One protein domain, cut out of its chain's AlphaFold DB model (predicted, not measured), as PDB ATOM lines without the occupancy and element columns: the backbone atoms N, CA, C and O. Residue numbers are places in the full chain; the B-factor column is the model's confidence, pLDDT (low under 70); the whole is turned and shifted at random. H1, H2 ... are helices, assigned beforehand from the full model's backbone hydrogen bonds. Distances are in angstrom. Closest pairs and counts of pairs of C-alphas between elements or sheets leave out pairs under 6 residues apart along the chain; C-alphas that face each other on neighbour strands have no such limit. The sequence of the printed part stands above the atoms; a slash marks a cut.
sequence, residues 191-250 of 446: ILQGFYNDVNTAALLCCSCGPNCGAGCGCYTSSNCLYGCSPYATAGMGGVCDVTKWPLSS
ATOM      1  N   ILE A 191     420.843 300.621 897.485       97.62
ATOM      2  CA  ILE A 191     421.398 299.320 897.084       97.62
ATOM      3  C   ILE A 191     420.313 298.399 896.501       97.62
ATOM      4  O   ILE A 191     420.509 297.821 895.433       97.62
ATOM      5  N   LEU A 192     419.135 298.343 897.133       98.50
ATOM      6  CA  LEU A 192     418.006 297.537 896.668       98.50
ATOM      7  C   LEU A 192     417.418 298.097 895.372       98.50
ATOM      8  O   LEU A 192     417.093 297.338 894.461       98.50
ATOM      9  N   GLN A 193     417.317 299.426 895.261       98.06
ATOM     10  CA  GLN A 193     416.875 300.071 894.023       98.06
ATOM     11  C   GLN A 193     417.830 299.764 892.861       98.06
ATOM     12  O   GLN A 193     417.375 299.535 891.741       98.06
ATOM     13  N   GLY A 194     419.140 299.718 893.124       97.75
ATOM     14  CA  GLY A 194     420.147 299.298 892.151       97.75
ATOM     15  C   GLY A 194     419.909 297.874 891.649       97.75
ATOM     16  O   GLY A 194     419.873 297.655 890.439       97.75
ATOM     17  N   PHE A 195     419.667 296.930 892.561       97.75
ATOM     18  CA  PHE A 195     419.365 295.539 892.203       97.75
ATOM     19  C   PHE A 195     418.060 295.393 891.425       97.75
ATOM     20  O   PHE A 195     418.009 294.628 890.470       97.75
ATOM     21  N   TYR A 196     417.021 296.137 891.805       96.81
ATOM     22  CA  TYR A 196     415.730 296.113 891.120       96.81
ATOM     23  C   TYR A 196     415.801 296.671 889.691       96.81
ATOM     24  O   TYR A 196     415.147 296.157 888.787       96.81
ATOM     25  N   ASN A 197     416.602 297.719 889.473       96.56
ATOM     26  CA  ASN A 197     416.758 298.341 888.156       96.56
ATOM     27  C   ASN A 197     417.477 297.432 887.148       96.56
ATOM     28  O   ASN A 197     417.250 297.555 885.944       96.56
ATOM     29  N   ASP A 198     418.343 296.536 887.623       95.00
ATOM     30  CA  ASP A 198     418.968 295.516 886.789       95.00
ATOM     31  C   ASP A 198     418.113 294.245 886.776       95.00
ATOM     32  O   ASP A 198     418.144 293.423 887.689       95.00
ATOM     33  N   VAL A 199     417.382 294.060 885.678       90.62
ATOM     34  CA  VAL A 199     416.483 292.920 885.457       90.62
ATOM     35  C   VAL A 199     417.157 291.550 885.593       90.62
ATOM     36  O   VAL A 199     416.483 290.588 885.961       90.62
ATOM     37  N   ASN A 200     418.461 291.431 885.317       90.12
ATOM     38  CA  ASN A 200     419.181 290.167 885.483       90.12
ATOM     39  C   ASN A 200     419.545 289.944 886.951       90.12
ATOM     40  O   ASN A 200     419.355 288.844 887.462       90.12
ATOM     41  N   THR A 201     420.003 290.990 887.642       93.50
ATOM     42  CA  THR A 201     420.275 290.928 889.086       93.50
ATOM     43  C   THR A 201     418.996 290.627 889.869       93.50
ATOM     44  O   THR A 201     418.988 289.718 890.698       93.50
ATOM     45  N   ALA A 202     417.890 291.309 889.564       94.12
ATOM     46  CA  ALA A 202     416.592 291.040 890.177       94.12
ATOM     47  C   ALA A 202     416.133 289.593 889.934       94.12
ATOM     48  O   ALA A 202     415.673 288.918 890.856       94.12
ATOM     49  N   ALA A 203     416.304 289.087 888.709       91.06
ATOM     50  CA  ALA A 203     415.966 287.707 888.389       91.06
ATOM     51  C   ALA A 203     416.842 286.695 889.136       91.06
ATOM     52  O   ALA A 203     416.325 285.698 889.629       91.06
ATOM     53  N   LEU A 204     418.141 286.966 889.273       91.62
ATOM     54  CA  LEU A 204     419.065 286.118 890.020       91.62
ATOM     55  C   LEU A 204     418.697 286.056 891.509       91.62
ATOM     56  O   LEU A 204     418.641 284.968 892.074       91.62
ATOM     57  N   LEU A 205     418.412 287.204 892.129       94.75
ATOM     58  CA  LEU A 205     418.052 287.303 893.551       94.75
ATOM     59  C   LEU A 205     416.706 286.639 893.879       94.75
ATOM     60  O   LEU A 205     416.500 286.178 894.998       94.75
ATOM     61  N   CYS A 206     415.799 286.579 892.905       92.62
ATOM     62  CA  CYS A 206     414.507 285.906 893.027       92.62
ATOM     63  C   CYS A 206     414.503 284.470 892.489       92.62
ATOM     64  O   CYS A 206     413.440 283.852 892.459       92.62
ATOM     65  N   CYS A 207     415.642 283.955 892.007       90.75
ATOM     66  CA  CYS A 207     415.719 282.700 891.247       90.75
ATOM     67  C   CYS A 207     414.626 282.580 890.178       90.75
ATOM     68  O   CYS A 207     413.996 281.537 889.992       90.75
ATOM     69  N   SER A 208     414.357 283.693 889.505       87.81
ATOM     70  CA  SER A 208     413.309 283.785 888.515       87.81
ATOM     71  C   SER A 208     413.870 283.602 887.111       87.81
ATOM     72  O   SER A 208     415.068 283.576 886.824       87.81
ATOM     73  N   CYS A 209     412.943 283.471 886.187       81.62
ATOM     74  CA  CYS A 209     413.170 283.169 884.786       81.62
ATOM     75  C   CYS A 209     413.966 284.247 884.048       81.62
ATOM     76  O   CYS A 209     414.557 283.981 883.000       81.62
ATOM     77  N   GLY A 210     413.968 285.462 884.595       81.44
ATOM     78  CA  GLY A 210     414.434 286.652 883.907       81.44
ATOM     79  C   GLY A 210     413.492 287.104 882.786       81.44
ATOM     80  O   GLY A 210     412.533 286.411 882.432       81.44
ATOM     81  N   PRO A 211     413.763 288.281 882.206       77.56
ATOM     82  CA  PRO A 211     412.863 288.952 881.265       77.56
ATOM     83  C   PRO A 211     412.749 288.264 879.894       77.56
ATOM     84  O   PRO A 211     411.811 288.538 879.152       77.56
ATOM     85  N   ASN A 212     413.687 287.379 879.543       75.94
ATOM     86  CA  ASN A 212     413.779 286.766 878.210       75.94
ATOM     87  C   ASN A 212     413.204 285.338 878.140       75.94
ATOM     88  O   ASN A 212     413.325 284.665 877.114       75.94
ATOM     89  N   CYS A 213     412.595 284.863 879.225       73.75
ATOM     90  CA  CYS A 213     411.965 283.551 879.285       73.75
ATOM     91  C   CYS A 213     410.495 283.669 878.841       73.75
ATOM     92  O   CYS A 213     409.751 284.503 879.355       73.75
ATOM     93  N   GLY A 214     410.081 282.865 877.855       69.19
ATOM     94  CA  GLY A 214     408.688 282.808 877.395       69.19
ATOM     95  C   GLY A 214     407.734 282.186 878.429       69.19
ATOM     96  O   GLY A 214     408.113 281.905 879.564       69.19
ATOM     97  N   ALA A 215     406.482 281.935 878.031       63.88
ATOM     98  CA  ALA A 215     405.511 281.244 878.885       63.88
ATOM     99  C   ALA A 215     405.957 279.795 879.172       63.88
ATOM    100  O   ALA A 215     406.316 279.067 878.249       63.88
ATOM    101  N   GLY A 216     405.906 279.377 880.443       63.88
ATOM    102  CA  GLY A 216     406.378 278.059 880.884       63.88
ATOM    103  C   GLY A 216     407.855 278.089 881.256       63.88
ATOM    104  O   GLY A 216     408.709 277.593 880.530       63.88
ATOM    105  N   CYS A 217     408.163 278.704 882.390       63.69
ATOM    106  CA  CYS A 217     409.520 278.800 882.891       63.69
ATOM    107  C   CYS A 217     409.855 277.659 883.851       63.69
ATOM    108  O   CYS A 217     409.049 277.306 884.709       63.69
ATOM    109  N   GLY A 218     411.068 277.130 883.727       69.62
ATOM    110  CA  GLY A 218     411.640 276.191 884.672       69.62
ATOM    111  C   GLY A 218     412.939 275.608 884.142       69.62
ATOM    112  O   GLY A 218     413.422 275.963 883.060       69.62
ATOM    113  N   CYS A 219     413.487 274.663 884.894       72.81
ATOM    114  CA  CYS A 219     414.547 273.825 884.371       72.81
ATOM    115  C   CYS A 219     414.056 273.139 883.082       72.81
ATOM    116  O   CYS A 219     412.916 272.685 883.016       72.81
ATOM    117  N   TYR A 220     414.898 273.105 882.044       76.56
ATOM    118  CA  TYR A 220     414.609 272.490 880.732       76.56
ATOM    119  C   TYR A 220     413.611 273.202 879.805       76.56
ATOM    120  O   TYR A 220     413.269 272.630 878.773       76.56
ATOM    121  N   THR A 221     413.149 274.419 880.097       73.81
ATOM    122  CA  THR A 221     412.133 275.044 879.227       73.81
ATOM    123  C   THR A 221     412.725 275.835 878.064       73.81
ATOM    124  O   THR A 221     412.261 275.713 876.933       73.81
ATOM    125  N   SER A 222     413.769 276.630 878.303       75.94
ATOM    126  CA  SER A 222     414.453 277.395 877.257       75.94
ATOM    127  C   SER A 222     415.871 277.765 877.675       75.94
ATOM    128  O   SER A 222     416.126 278.023 878.851       75.94
ATOM    129  N   SER A 223     416.776 277.864 876.696       75.69
ATOM    130  CA  SER A 223     418.126 278.409 876.888       75.69
ATOM    131  C   SER A 223     418.155 279.885 877.271       75.69
ATOM    132  O   SER A 223     419.179 280.386 877.722       75.69
ATOM    133  N   ASN A 224     417.037 280.588 877.087       76.56
ATOM    134  CA  ASN A 224     416.928 282.017 877.368       76.56
ATOM    135  C   ASN A 224     416.491 282.313 878.812       76.56
ATOM    136  O   ASN A 224     416.525 283.471 879.225       76.56
ATOM    137  N   CYS A 225     416.053 281.301 879.573       79.19
ATOM    138  CA  CYS A 225     415.696 281.468 880.982       79.19
ATOM    139  C   CYS A 225     416.980 281.510 881.812       79.19
ATOM    140  O   CYS A 225     417.832 280.641 881.655       79.19
ATOM    141  N   LEU A 226     417.143 282.517 882.671       80.12
ATOM    142  CA  LEU A 226     418.456 282.823 883.252       80.12
ATOM    143  C   LEU A 226     418.733 282.147 884.596       80.12
ATOM    144  O   LEU A 226     419.870 281.746 884.816       80.12
ATOM    145  N   TYR A 227     417.739 282.020 885.482       85.50
ATOM    146  CA  TYR A 227     417.964 281.543 886.858       85.50
ATOM    147  C   TYR A 227     416.849 280.622 887.375       85.50
ATOM    148  O   TYR A 227     416.676 280.459 888.575       85.50
ATOM    149  N   GLY A 228     416.081 280.001 886.476       77.94
ATOM    150  CA  GLY A 228     414.986 279.094 886.842       77.94
ATOM    151  C   GLY A 228     415.420 277.653 887.151       77.94
ATOM    152  O   GLY A 228     414.569 276.821 887.464       77.94
ATOM    153  N   CYS A 229     416.709 277.323 887.013       83.25
ATOM    154  CA  CYS A 229     417.240 275.989 887.298       83.25
ATOM    155  C   CYS A 229     417.859 275.913 888.700       83.25
ATOM    156  O   CYS A 229     418.581 276.821 889.115       83.25
ATOM    157  N   SER A 230     417.664 274.773 889.370       83.94
ATOM    158  CA  SER A 230     418.407 274.415 890.583       83.94
ATOM    159  C   SER A 230     419.909 274.286 890.290       83.94
ATOM    160  O   SER A 230     420.267 273.754 889.232       83.94
ATOM    161  N   PRO A 231     420.804 274.687 891.214       82.81
ATOM    162  CA  PRO A 231     422.245 274.468 891.066       82.81
ATOM    163  C   PRO A 231     422.654 273.001 891.103       82.81
ATOM    164  O   PRO A 231     423.751 272.662 890.663       82.81
ATOM    165  N   TYR A 232     421.770 272.124 891.572       81.75
ATOM    166  CA  TYR A 232     422.003 270.685 891.630       81.75
ATOM    167  C   TYR A 232     421.530 269.951 890.368       81.75
ATOM    168  O   TYR A 232     421.663 268.730 890.272       81.75
ATOM    169  N   ALA A 233     420.976 270.666 889.386       78.31
ATOM    170  CA  ALA A 233     420.536 270.062 888.140       78.31
ATOM    171  C   ALA A 233     421.747 269.590 887.311       78.31
ATOM    172  O   ALA A 233     422.585 270.384 886.890       78.31
ATOM    173  N   THR A 234     421.825 268.286 887.025       72.38
ATOM    174  CA  THR A 234     422.905 267.686 886.212       72.38
ATOM    175  C   THR A 234     422.759 267.955 884.712       72.38
ATOM    176  O   THR A 234     423.663 267.674 883.928       72.38
ATOM    177  N   ALA A 235     421.604 268.467 884.302       69.56
ATOM    178  CA  ALA A 235     421.280 268.901 882.953       69.56
ATOM    179  C   ALA A 235     420.249 270.033 883.054       69.56
ATOM    180  O   ALA A 235     419.507 270.090 884.029       69.56
ATOM    181  N   GLY A 236     420.157 270.895 882.046       70.81
ATOM    182  CA  GLY A 236     419.197 271.998 882.006       70.81
ATOM    183  C   GLY A 236     419.427 272.858 880.773       70.81
ATOM    184  O   GLY A 236     420.564 273.001 880.335       70.81
ATOM    185  N   MET A 237     418.358 273.398 880.184       71.25
ATOM    186  CA  MET A 237     418.499 274.395 879.116       71.25
ATOM    187  C   MET A 237     418.675 275.806 879.694       71.25
ATOM    188  O   MET A 237     419.508 276.544 879.190       71.25
ATOM    189  N   GLY A 238     417.954 276.162 880.762       75.25
ATOM    190  CA  GLY A 238     418.070 277.471 881.412       75.25
ATOM    191  C   GLY A 238     419.279 277.594 882.344       75.25
ATOM    192  O   GLY A 238     419.878 276.595 882.749       75.25
ATOM    193  N   GLY A 239     419.619 278.823 882.713       81.25
ATOM    194  CA  GLY A 239     420.652 279.106 883.695       81.25
ATOM    195  C   GLY A 239     420.204 278.838 885.135       81.25
ATOM    196  O   GLY A 239     419.018 278.726 885.467       81.25
ATOM    197  N   VAL A 240     421.214 278.683 885.982       85.81
ATOM    198  CA  VAL A 240     421.108 278.235 887.368       85.81
ATOM    199  C   VAL A 240     421.017 279.425 888.314       85.81
ATOM    200  O   VAL A 240     421.838 280.339 888.216       85.81
ATOM    201  N   CYS A 241     420.089 279.376 889.273       88.25
ATOM    202  CA  CYS A 241     420.145 280.275 890.420       88.25
ATOM    203  C   CYS A 241     421.233 279.811 891.387       88.25
ATOM    204  O   CYS A 241     421.185 278.700 891.912       88.25
ATOM    205  N   ASP A 242     422.221 280.668 891.604       87.81
ATOM    206  CA  ASP A 242     423.393 280.367 892.413       87.81
ATOM    207  C   ASP A 242     423.646 281.531 893.367       87.81
ATOM    208  O   ASP A 242     424.043 282.623 892.946       87.81
ATOM    209  N   VAL A 243     423.407 281.282 894.654       90.31
ATOM    210  CA  VAL A 243     423.557 282.274 895.727       90.31
ATOM    211  C   VAL A 243     424.980 282.821 895.834       90.31
ATOM    212  O   VAL A 243     425.171 283.947 896.285       90.31
ATOM    213  N   THR A 244     425.994 282.090 895.357       89.62
ATOM    214  CA  THR A 244     427.388 282.566 895.373       89.62
ATOM    215  C   THR A 244     427.639 283.707 894.389       89.62
ATOM    216  O   THR A 244     428.609 284.449 894.537       89.62
ATOM    217  N   LYS A 245     426.750 283.873 893.402       91.75
ATOM    218  CA  LYS A 245     426.787 284.962 892.417       91.75
ATOM    219  C   LYS A 245     425.940 286.158 892.833       91.75
ATOM    220  O   LYS A 245     425.915 287.156 892.114       91.75
ATOM    221  N   TRP A 246     425.215 286.061 893.945       94.88
ATOM    222  CA  TRP A 246     424.420 287.173 894.437       94.88
ATOM    223  C   TRP A 246     425.334 288.321 894.874       94.88
ATOM    224  O   TRP A 246     426.401 288.077 895.448       94.88
ATOM    225  N   PRO A 247     424.930 289.581 894.644       96.75
ATOM    226  CA  PRO A 247     425.611 290.703 895.263       96.75
ATOM    227  C   PRO A 247     425.559 290.574 896.791       96.75
ATOM    228  O   PRO A 247     424.596 290.064 897.366       96.75
ATOM    229  N   LEU A 248     426.611 291.053 897.451       94.38
ATOM    230  CA  LEU A 248     426.689 291.048 898.907       94.38
ATOM    231  C   LEU A 248     425.802 292.144 899.509       94.38
ATOM    232  O   LEU A 248     425.543 293.179 898.888       94.38
ATOM    233  N   SER A 249     425.370 291.909 900.745       95.19
ATOM    234  CA  SER A 249     424.709 292.919 901.574       95.19
ATOM    235  C   SER A 249     425.625 294.096 901.909       95.19
ATOM    236  O   SER A 249     426.846 294.025 901.733       95.19
ATOM    237  N   SER A 250     425.050 295.165 902.461       91.56
ATOM    238  CA  SER A 250     425.789 296.333 902.959       91.56
ATOM    239  C   SER A 250     426.843 295.984 904.025       91.56
ATOM    240  O   SER A 250     427.789 296.741 904.230       91.56
TER     241      SER A 250
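This is residues 191 to 250 of the 446 residues of the protein "Ricin B-type lectin domain-containing protein" of Bifiguratus adelaidae (UniProt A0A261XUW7). This domain has little regular structure: two short helices, H1 and then H2, meet at a corner, and residues 206 to 250 then wind through a mass of loops before the last printed residues run back, so that the printed part ends at Ser 250 with its C-alpha 7.9 A from that of Ile 191, the first residue of H1. The printed part has 60 residues, with two named helices holding 14 of them and no named strand; the class is all helix. It is compact, with a radius of gyration of the C-alphas of 11.5 A and spans of 34 by 23 by 11 A.

H1, residues 191 to 197, and H2, residues 199 to 205, only just touch, and only at the corner by their tight link, with 3 pairs of C-alphas within 8 A. Their closest C-alphas, of Tyr 196 and Ala 202, are 5.2 A apart. They run opposite ways at a steep tilt of 52 degrees. In both, every O i to N i+4 pair is within hydrogen-bond range.

H1 is 10.1 A long from C-alpha 191 at (421.398, 299.320, 897.084). H2 is 10.0 A long and ends at C-alpha 205 at (418.052, 287.303, 893.551).

Residues 206 to 250 hold no named element. The C-alphas of Ile 191 and Ser 250 are 7.9 A apart; the two farthest apart, of Ala 215 and Ser 250, 34.9 A. The printed part has no cut. Residues 214 to 218 and 235 have pLDDT under 70.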